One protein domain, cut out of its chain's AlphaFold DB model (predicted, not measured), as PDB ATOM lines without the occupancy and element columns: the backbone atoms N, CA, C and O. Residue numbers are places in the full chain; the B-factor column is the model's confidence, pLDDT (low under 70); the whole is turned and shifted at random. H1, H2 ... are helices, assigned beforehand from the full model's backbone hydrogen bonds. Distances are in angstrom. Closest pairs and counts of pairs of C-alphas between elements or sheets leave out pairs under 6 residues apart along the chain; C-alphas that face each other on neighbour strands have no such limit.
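Overview. This is residues 342 to 371 and 407 to 451 of the 451 residues of an uncharacterized protein of Chlamydomonas schloesseri (UniProt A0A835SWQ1). Three helices make a loose, open triangle, with the long helix H1 as one side, H2 slanting away from it, and H3 set crosswise between the far end of H2 and the first half of H1. The three sides come near each other at single points, and a loop, residues 424 to 429, joins H2 to H3. The printed part has 75 residues, with the named helices H1, H2 and H3 in that order along the chain and no named strand; the class is all helix. The whole is loose, with a radius of gyration of the C-alphas of 15.0 A, and elongated, spanning 53 by 31 by 23 A.

Arrangement. H1, residues 343 to 371, is close to but not clearly touching H2, residues 407 to 423; their closest C-alphas, of Ala 365 and Ile 407, are 7.8 A apart. They run opposite ways at a steep tilt of 49 degrees. H3, residues 430 to 443, is about perpendicular to H1, at 80 degrees. These two are close but not clearly touching, with the closest C-alphas, of Gly 350 and Ala 438, 8.0 A apart. H2 and H3 are also close but not clearly touching: the closest C-alphas, of Cys 422 and Ser 436, are 6.6 A apart. They run opposite ways at a steep tilt of 65 degrees. In H1, H2 and H3 every O i to N i+4 pair is within hydrogen-bond range.

Along the chain. H1 runs 42.5 A from C-alpha 343 at (60.399, 9.066, 59.564) to C-alpha 371. H2 measures 24.7 A and begins at C-alpha 407 at (74.219, 14.988, 26.914). H3 measures 19.8 A and ends at C-alpha 443 at (65.472, 1.807, 43.383).

Size, cuts and confidence. The two C-alphas farthest apart, of Glu 371 and Pro 451, are 53.9 A apart. Residues 372 to 406 are not printed, and C-alphas 371 and 407 are 14.7 A apart across this cut. The link from H2 to H3 is short. The mean pLDDT of the printed part is 76.7; 18 residues are under 70, among them residues 441 to 451, which end at the chain's last residue.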
ATOM      1  N   PRO A 342      62.211  11.322  63.389       90.19
ATOM      2  CA  PRO A 342      60.900  11.030  62.831       90.19
ATOM      3  C   PRO A 342      61.045  10.662  61.356       90.19
ATOM      4  O   PRO A 342      61.783  11.325  60.622       90.19
ATOM      5  N   LEU A 343      60.317   9.632  60.918       85.06
ATOM      6  CA  LEU A 343      60.399   9.066  59.564       85.06
ATOM      7  C   LEU A 343      60.304  10.142  58.464       85.06
ATOM      8  O   LEU A 343      60.982  10.078  57.442       85.06
ATOM      9  N   GLY A 344      59.503  11.187  58.692       90.19
ATOM     10  CA  GLY A 344      59.388  12.311  57.762       90.19
ATOM     11  C   GLY A 344      60.692  13.097  57.573       90.19
ATOM     12  O   GLY A 344      60.973  13.562  56.471       90.19
ATOM     13  N   ARG A 345      61.526  13.219  58.612       87.94
ATOM     14  CA  ARG A 345      62.804  13.943  58.548       87.94
ATOM     15  C   ARG A 345      63.871  13.141  57.814       87.94
ATOM     16  O   ARG A 345      64.632  13.731  57.054       87.94
ATOM     17  N   THR A 346      63.918  11.822  57.997       83.19
ATOM     18  CA  THR A 346      64.852  10.956  57.259       83.19
ATOM     19  C   THR A 346      64.486  10.884  55.780       83.19
ATOM     20  O   THR A 346      65.359  11.085  54.937       83.19
ATOM     21  N   ILE A 347      63.201  10.718  55.451       90.50
ATOM     22  CA  ILE A 347      62.717  10.777  54.061       90.50
ATOM     23  C   ILE A 347      63.009  12.153  53.447       90.50
ATOM     24  O   ILE A 347      63.523  12.232  52.332       90.50
ATOM     25  N   GLY A 348      62.748  13.239  54.182       94.50
ATOM     26  CA  GLY A 348      63.022  14.602  53.724       94.50
ATOM     27  C   GLY A 348      64.504  14.855  53.434       94.50
ATOM     28  O   GLY A 348      64.835  15.403  52.385       94.50
ATOM     29  N   LEU A 349      65.403  14.411  54.320       89.31
ATOM     30  CA  LEU A 349      66.853  14.503  54.110       89.31
ATOM     31  C   LEU A 349      67.317  13.654  52.921       89.31
ATOM     32  O   LEU A 349      68.154  14.109  52.142       89.31
ATOM     33  N   GLY A 350      66.744  12.460  52.744       86.56
ATOM     34  CA  GLY A 350      67.022  11.601  51.593       86.56
ATOM     35  C   GLY A 350      66.634  12.265  50.271       86.56
ATOM     36  O   GLY A 350      67.461  12.371  49.368       86.56
ATOM     37  N   LEU A 351      65.410  12.790  50.174       92.69
ATOM     38  CA  LEU A 351      64.950  13.512  48.984       92.69
ATOM     39  C   LEU A 351      65.799  14.759  48.716       92.69
ATOM     40  O   LEU A 351      66.209  14.986  47.581       92.69
ATOM     41  N   PHE A 352      66.119  15.535  49.752       91.94
ATOM     42  CA  PHE A 352      66.971  16.717  49.626       91.94
ATOM     43  C   PHE A 352      68.374  16.372  49.105       91.94
ATOM     44  O   PHE A 352      68.882  17.054  48.217       91.94
ATOM     45  N   SER A 353      68.969  15.275  49.584       90.56
ATOM     46  CA  SER A 353      70.248  14.769  49.075       90.56
ATOM     47  C   SER A 353      70.169  14.416  47.588       90.56
ATOM     48  O   SER A 353      71.070  14.765  46.828       90.56
ATOM     49  N   VAL A 354      69.095  13.753  47.153       88.12
ATOM     50  CA  VAL A 354      68.891  13.419  45.735       88.12
ATOM     51  C   VAL A 354      68.765  14.688  44.890       88.12
ATOM     52  O   VAL A 354      69.430  14.793  43.862       88.12
ATOM     53  N   PHE A 355      67.990  15.681  45.341       90.88
ATOM     54  CA  PHE A 355      67.869  16.965  44.644       90.88
ATOM     55  C   PHE A 355      69.216  17.678  44.513       90.88
ATOM     56  O   PHE A 355      69.546  18.119  43.416       90.88
ATOM     57  N   ILE A 356      70.025  17.733  45.578       91.62
ATOM     58  CA  ILE A 356      71.366  18.334  45.519       91.62
ATOM     59  C   ILE A 356      72.234  17.629  44.480       91.62
ATOM     60  O   ILE A 356      72.868  18.301  43.670       91.62
ATOM     61  N   ILE A 357      72.259  16.294  44.478       88.12
ATOM     62  CA  ILE A 357      73.078  15.521  43.536       88.12
ATOM     63  C   ILE A 357      72.633  15.792  42.095       88.12
ATOM     64  O   ILE A 357      73.471  16.080  41.242       88.12
ATOM     65  N   VAL A 358      71.324  15.773  41.823       88.38
ATOM     66  CA  VAL A 358      70.778  16.072  40.491       88.38
ATOM     67  C   VAL A 358      71.109  17.505  40.071       88.38
ATOM     68  O   VAL A 358      71.584  17.715  38.958       88.38
ATOM     69  N   THR A 359      70.935  18.493  40.954       90.19
ATOM     70  CA  THR A 359      71.300  19.888  40.672       90.19
ATOM     71  C   THR A 359      72.793  20.036  40.390       90.19
ATOM     72  O   THR A 359      73.159  20.773  39.479       90.19
ATOM     73  N   LEU A 360      73.657  19.322  41.116       87.44
ATOM     74  CA  LEU A 360      75.105  19.367  40.913       87.44
ATOM     75  C   LEU A 360      75.487  18.767  39.553       87.44
ATOM     76  O   LEU A 360      76.265  19.383  38.831       87.44
ATOM     77  N   ILE A 361      74.882  17.639  39.161       87.12
ATOM     78  CA  ILE A 361      75.075  17.017  37.837       87.12
ATOM     79  C   ILE A 361      74.601  17.947  36.710       87.12
ATOM     80  O   ILE A 361      75.298  18.122  35.713       87.12
ATOM     81  N   VAL A 362      73.431  18.573  36.860       86.94
ATOM     82  CA  VAL A 362      72.908  19.518  35.859       86.94
ATOM     83  C   VAL A 362      73.791  20.764  35.778       86.94
ATOM     84  O   VAL A 362      74.088  21.240  34.685       86.94
ATOM     85  N   TYR A 363      74.259  21.280  36.916       87.81
ATOM     86  CA  TYR A 363      75.139  22.445  36.964       87.81
ATOM     87  C   TYR A 363      76.495  22.175  36.302       87.81
ATOM     88  O   TYR A 363      76.971  23.009  35.530       87.81
ATOM     89  N   THR A 364      77.112  21.020  36.564       82.19
ATOM     90  CA  THR A 364      78.380  20.647  35.921       82.19
ATOM     91  C   THR A 364      78.197  20.418  34.425       82.19
ATOM     92  O   THR A 364      79.019  20.897  33.646       82.19
ATOM     93  N   ALA A 365      77.094  19.794  34.000       84.44
ATOM     94  CA  ALA A 365      76.758  19.669  32.583       84.44
ATOM     95  C   ALA A 365      76.610  21.046  31.909       84.44
ATOM     96  O   ALA A 365      77.223  21.295  30.874       84.44
ATOM     97  N   PHE A 366      75.877  21.974  32.531       86.94
ATOM     98  CA  PHE A 366      75.661  23.319  31.991       86.94
ATOM     99  C   PHE A 366      76.951  24.147  31.921       86.94
ATOM    100  O   PHE A 366      77.170  24.902  30.973       86.94
ATOM    101  N   LYS A 367      77.837  24.014  32.915       83.25
ATOM    102  CA  LYS A 367      79.147  24.678  32.904       83.25
ATOM    103  C   LYS A 367      80.051  24.155  31.792       83.25
ATOM    104  O   LYS A 367      80.662  24.971  31.110       83.25
ATOM    105  N   ASN A 368      80.080  22.842  31.582       82.00
ATOM    106  CA  ASN A 368      80.908  22.232  30.544       82.00
ATOM    107  C   ASN A 368      80.455  22.629  29.131       82.00
ATOM    108  O   ASN A 368      81.300  22.885  28.283       82.00
ATOM    109  N   VAL A 369      79.143  22.741  28.884       83.50
ATOM    110  CA  VAL A 369      78.620  23.195  27.580       83.50
ATOM    111  C   VAL A 369      79.004  24.656  27.311       83.50
ATOM    112  O   VAL A 369      79.521  24.974  26.245       83.50
ATOM    113  N   ASN A 370      78.859  25.538  28.304       79.56
ATOM    114  CA  ASN A 370      79.156  26.966  28.133       79.56
ATOM    115  C   ASN A 370      80.649  27.297  27.955       79.56
ATOM    116  O   ASN A 370      80.972  28.378  27.461       79.56
ATOM    117  N   GLU A 371      81.569  26.436  28.401       78.12
ATOM    118  CA  GLU A 371      83.005  26.660  28.179       78.12
ATOM    119  C   GLU A 371      83.447  26.304  26.757       78.12
ATOM    120  O   GLU A 371      84.349  26.958  26.233       78.12
ATOM    121  N   ILE A 407      74.188  14.732  25.466       76.00
ATOM    122  CA  ILE A 407      74.219  14.988  26.914       76.00
ATOM    123  C   ILE A 407      73.598  13.808  27.675       76.00
ATOM    124  O   ILE A 407      74.157  13.338  28.670       76.00
ATOM    125  N   ILE A 408      72.478  13.265  27.182       76.31
ATOM    126  CA  ILE A 408      71.821  12.098  27.788       76.31
ATOM    127  C   ILE A 408      72.745  10.872  27.758       76.31
ATOM    128  O   ILE A 408      72.821  10.144  28.749       76.31
ATOM    129  N   LYS A 409      73.509  10.664  26.677       78.12
ATOM    130  CA  LYS A 409      74.492   9.568  26.602       78.12
ATOM    131  C   LYS A 409      75.567   9.690  27.685       78.12
ATOM    132  O   LYS A 409      75.868   8.693  28.338       78.12
ATOM    133  N   VAL A 410      76.105  10.887  27.932       80.75
ATOM    134  CA  VAL A 410      77.135  11.103  28.969       80.75
ATOM    135  C   VAL A 410      76.593  10.806  30.371       80.75
ATOM    136  O   VAL A 410      77.281  10.166  31.175       80.75
ATOM    137  N   VAL A 411      75.346  11.203  30.647       77.12
ATOM    138  CA  VAL A 411      74.672  10.913  31.923       77.12
ATOM    139  C   VAL A 411      74.440   9.411  32.089       77.12
ATOM    140  O   VAL A 411      74.760   8.859  33.141       77.12
ATOM    141  N   ILE A 412      73.954   8.725  31.050       78.81
ATOM    142  CA  ILE A 412      73.747   7.271  31.081       78.81
ATOM    143  C   ILE A 412      75.067   6.540  31.350       78.81
ATOM    144  O   ILE A 412      75.096   5.639  32.187       78.81
ATOM    145  N   VAL A 413      76.168   6.948  30.710       83.62
ATOM    146  CA  VAL A 413      77.490   6.338  30.928       83.62
ATOM    147  C   VAL A 413      77.976   6.553  32.366       83.62
ATOM    148  O   VAL A 413      78.466   5.608  32.980       83.62
ATOM    149  N   HIS A 414      77.791   7.744  32.946       78.12
ATOM    150  CA  HIS A 414      78.164   7.997  34.345       78.12
ATOM    151  C   HIS A 414      77.340   7.161  35.328       78.12
ATOM    152  O   HIS A 414      77.897   6.587  36.265       78.12
ATOM    153  N   VAL A 415      76.031   7.030  35.094       78.81
ATOM    154  CA  VAL A 415      75.159   6.182  35.919       78.81
ATOM    155  C   VAL A 415      75.556   4.710  35.793       78.81
ATOM    156  O   VAL A 415      75.667   4.015  36.802       78.81
ATOM    157  N   GLN A 416      75.837   4.228  34.579       77.94
ATOM    158  CA  GLN A 416      76.306   2.858  34.354       77.94
ATOM    159  C   GLN A 416      77.646   2.591  35.052       77.94
ATOM    160  O   GLN A 416      77.789   1.570  35.723       77.94
ATOM    161  N   PHE A 417      78.604   3.515  34.955       83.25
ATOM    162  CA  PHE A 417      79.901   3.395  35.620       83.25
ATOM    163  C   PHE A 417      79.759   3.378  37.148       83.25
ATOM    164  O   PHE A 417      80.382   2.555  37.820       83.25
ATOM    165  N   TYR A 418      78.865   4.204  37.697       77.00
ATOM    166  CA  TYR A 418      78.558   4.218  39.126       77.00
ATOM    167  C   TYR A 418      77.948   2.891  39.604       77.00
ATOM    168  O   TYR A 418      78.363   2.353  40.632       77.00
ATOM    169  N   ILE A 419      77.018   2.311  38.834       76.94
ATOM    170  CA  ILE A 419      76.428   0.996  39.134       76.94
ATOM    171  C   ILE A 419      77.494  -0.107  39.102       76.94
ATOM    172  O   ILE A 419      77.492  -0.975  39.975       76.94
ATOM    173  N   ILE A 420      78.408  -0.079  38.123       81.25
ATOM    174  CA  ILE A 420      79.501  -1.058  38.010       81.25
ATOM    175  C   ILE A 420      80.434  -0.961  39.221       81.25
ATOM    176  O   ILE A 420      80.729  -1.987  39.830       81.25
ATOM    177  N   ILE A 421      80.841   0.249  39.614       78.00
ATOM    178  CA  ILE A 421      81.686   0.466  40.798       78.00
ATOM    179  C   ILE A 421      80.983  -0.043  42.060       78.00
ATOM    180  O   ILE A 421      81.564  -0.823  42.803       78.00
ATOM    181  N   CYS A 422      79.706   0.285  42.262       70.75
ATOM    182  CA  CYS A 422      78.959  -0.180  43.437       70.75
ATOM    183  C   CYS A 422      78.690  -1.701  43.447       70.75
ATOM    184  O   CYS A 422      78.271  -2.246  44.469       70.75
ATOM    185  N   ARG A 423      78.867  -2.399  42.316       75.50
ATOM    186  CA  ARG A 423      78.734  -3.863  42.194       75.50
ATOM    187  C   ARG A 423      80.052  -4.602  42.422       75.50
ATOM    188  O   ARG A 423      80.015  -5.811  42.647       75.50
ATOM    189  N   LEU A 424      81.195  -3.921  42.353       78.19
ATOM    190  CA  LEU A 424      82.480  -4.515  42.703       78.19
ATOM    191  C   LEU A 424      82.509  -4.704  44.223       78.19
ATOM    192  O   LEU A 424      82.319  -3.757  44.974       78.19
ATOM    193  N   ASN A 425      82.713  -5.938  44.682       68.00
ATOM    194  CA  ASN A 425      82.781  -6.290  46.104       68.00
ATOM    195  C   ASN A 425      84.131  -5.862  46.712       68.00
ATOM    196  O   ASN A 425      84.908  -6.691  47.183       68.00
ATOM    197  N   ILE A 426      84.448  -4.578  46.580       81.19
ATOM    198  CA  ILE A 426      85.617  -3.919  47.147       81.19
ATOM    199  C   ILE A 426      85.118  -3.185  48.391       81.19
ATOM    200  O   ILE A 426      84.062  -2.556  48.347       81.19
ATOM    201  N   ASP A 427      85.856  -3.270  49.497       76.81
ATOM    202  CA  ASP A 427      85.535  -2.522  50.713       76.81
ATOM    203  C   ASP A 427      85.701  -1.024  50.449       76.81
ATOM    204  O   ASP A 427      86.797  -0.461  50.513       76.81
ATOM    205  N   TYR A 428      84.599  -0.376  50.083       77.75
ATOM    206  CA  TYR A 428      84.560   1.064  49.914       77.75
ATOM    207  C   TYR A 428      84.455   1.756  51.277       77.75
ATOM    208  O   TYR A 428      83.859   1.214  52.212       77.75
ATOM    209  N   PRO A 429      84.989   2.983  51.407       79.50
ATOM    210  CA  PRO A 429      84.810   3.770  52.616       79.50
ATOM    211  C   PRO A 429      83.314   3.941  52.959       79.50
ATOM    212  O   PRO A 429      82.485   4.006  52.043       79.50
ATOM    213  N   PRO A 430      82.957   4.085  54.253       67.94
ATOM    214  CA  PRO A 430      81.575   4.020  54.760       67.94
ATOM    215  C   PRO A 430      80.571   4.951  54.061       67.94
ATOM    216  O   PRO A 430      79.367   4.710  54.041       67.94
ATOM    217  N   LEU A 431      81.068   6.041  53.481       68.12
ATOM    218  CA  LEU A 431      80.265   7.042  52.788       68.12
ATOM    219  C   LEU A 431      79.686   6.507  51.464       68.12
ATOM    220  O   LEU A 431      78.567   6.852  51.096       68.12
ATOM    221  N   VAL A 432      80.416   5.623  50.776       69.62
ATOM    222  CA  VAL A 432      79.990   4.999  49.511       69.62
ATOM    223  C   VAL A 432      79.047   3.828  49.774       69.62
ATOM    224  O   VAL A 432      78.058   3.674  49.060       69.62
ATOM    225  N   THR A 433      79.298   3.039  50.824       75.12
ATOM    226  CA  THR A 433      78.402   1.935  51.201       75.12
ATOM    227  C   THR A 433      77.037   2.473  51.628       75.12
ATOM    228  O   THR A 433      76.021   2.029  51.094       75.12
ATOM    229  N   SER A 434      77.006   3.532  52.445       73.81
ATOM    230  CA  SER A 434      75.767   4.199  52.871       73.81
ATOM    231  C   SER A 434      74.969   4.794  51.696       73.81
ATOM    232  O   SER A 434      73.745   4.666  51.639       73.81
ATOM    233  N   LEU A 435      75.653   5.369  50.698       67.81
ATOM    234  CA  LEU A 435      75.026   5.832  49.454       67.81
ATOM    235  C   LEU A 435      74.480   4.680  48.604       67.81
ATOM    236  O   LEU A 435      73.418   4.819  48.002       67.81
ATOM    237  N   SER A 436      75.179   3.545  48.549       73.56
ATOM    238  CA  SER A 436      74.717   2.380  47.792       73.56
ATOM    239  C   SER A 436      73.504   1.705  48.443       73.56
ATOM    240  O   SER A 436      72.587   1.303  47.727       73.56
ATOM    241  N   ASP A 437      73.435   1.673  49.776       73.69
ATOM    242  CA  ASP A 437      72.262   1.204  50.519       73.69
ATOM    243  C   ASP A 437      71.070   2.147  50.327       73.69
ATOM    244  O   ASP A 437      69.968   1.695  50.010       73.69
ATOM    245  N   ALA A 438      71.290   3.464  50.393       68.62
ATOM    246  CA  ALA A 438      70.260   4.449  50.073       68.62
ATOM    247  C   ALA A 438      69.754   4.298  48.627       68.62
ATOM    248  O   ALA A 438      68.550   4.356  48.374       68.62
ATOM    249  N   PHE A 439      70.652   4.038  47.672       69.50
ATOM    250  CA  PHE A 439      70.286   3.828  46.273       69.50
ATOM    251  C   PHE A 439      69.490   2.530  46.070       69.50
ATOM    252  O   PHE A 439      68.535   2.513  45.295       69.50
ATOM    253  N   ARG A 440      69.821   1.449  46.787       71.12
ATOM    254  CA  ARG A 440      69.044   0.194  46.777       71.12
ATOM    255  C   ARG A 440      67.640   0.386  47.344       71.12
ATOM    256  O   ARG A 440      66.684  -0.123  46.765       71.12
ATOM    257  N   ILE A 441      67.510   1.171  48.413       67.44
ATOM    258  CA  ILE A 441      66.215   1.532  49.003       67.44
ATOM    259  C   ILE A 441      65.376   2.348  48.009       67.44
ATOM    260  O   ILE A 441      64.205   2.044  47.802       67.44
ATOM    261  N   VAL A 442      65.973   3.343  47.347       60.56
ATOM    262  CA  VAL A 442      65.267   4.213  46.387       60.56
ATOM    263  C   VAL A 442      64.886   3.476  45.100       60.56
ATOM    264  O   VAL A 442      63.823   3.726  44.540       60.56
ATOM    265  N   THR A 443      65.728   2.559  44.623       66.19
ATOM    266  CA  THR A 443      65.472   1.807  43.383       66.19
ATOM    267  C   THR A 443      64.617   0.555  43.582       66.19
ATOM    268  O   THR A 443      64.223  -0.064  42.597       66.19
ATOM    269  N   GLY A 444      64.334   0.155  44.827       54.19
ATOM    270  CA  GLY A 444      63.579  -1.065  45.143       54.19
ATOM    271  C   GLY A 444      64.307  -2.366  44.779       54.19
ATOM    272  O   GLY A 444      63.751  -3.456  44.924       54.19
ATOM    273  N   ILE A 445      65.561  -2.288  44.325       54.16
ATOM    274  CA  ILE A 445      66.390  -3.449  43.998       54.16
ATOM    275  C   ILE A 445      66.999  -3.957  45.311       54.16
ATOM    276  O   ILE A 445      68.127  -3.619  45.666       54.16
ATOM    277  N   GLY A 446      66.226  -4.756  46.052       44.69
ATOM    278  CA  GLY A 446      66.721  -5.500  47.216       44.69
ATOM    279  C   GLY A 446      65.896  -5.415  48.499       44.69
ATOM    280  O   GLY A 446      66.406  -5.831  49.536       44.69
ATOM    281  N   SER A 447      64.658  -4.912  48.481       40.56
ATOM    282  CA  SER A 447      63.803  -5.009  49.670       40.56
ATOM    283  C   SER A 447      63.497  -6.486  49.980       40.56
ATOM    284  O   SER A 447      62.972  -7.172  49.096       40.56
ATOM    285  N   PRO A 448      63.790  -6.996  51.193       44.53
ATOM    286  CA  PRO A 448      63.289  -8.304  51.608       44.53
ATOM    287  C   PRO A 448      61.747  -8.299  51.572       44.53
ATOM    288  O   PRO A 448      61.148  -7.242  51.802       44.53
ATOM    289  N   PRO A 449      61.096  -9.429  51.235       34.34
ATOM    290  CA  PRO A 449      59.639  -9.493  51.155       34.34
ATOM    291  C   PRO A 449      59.002  -9.113  52.504       34.34
ATOM    292  O   PRO A 449      59.589  -9.408  53.549       34.34
ATOM    293  N   PRO A 450      57.835  -8.439  52.495       48.00
ATOM    294  CA  PRO A 450      57.136  -8.084  53.723       48.00
ATOM    295  C   PRO A 450      56.680  -9.347  54.479       48.00
ATOM    296  O   PRO A 450      56.492 -10.384  53.834       48.00
ATOM    297  N   PRO A 451      56.540  -9.261  55.816       51.78
ATOM    298  CA  PRO A 451      56.179 -10.392  56.670       51.78
ATOM    299  C   PRO A 451      54.801 -10.981  56.358       51.78
ATOM    300  O   PRO A 451      53.894 -10.209  55.964       51.78
TER     301      PRO A 451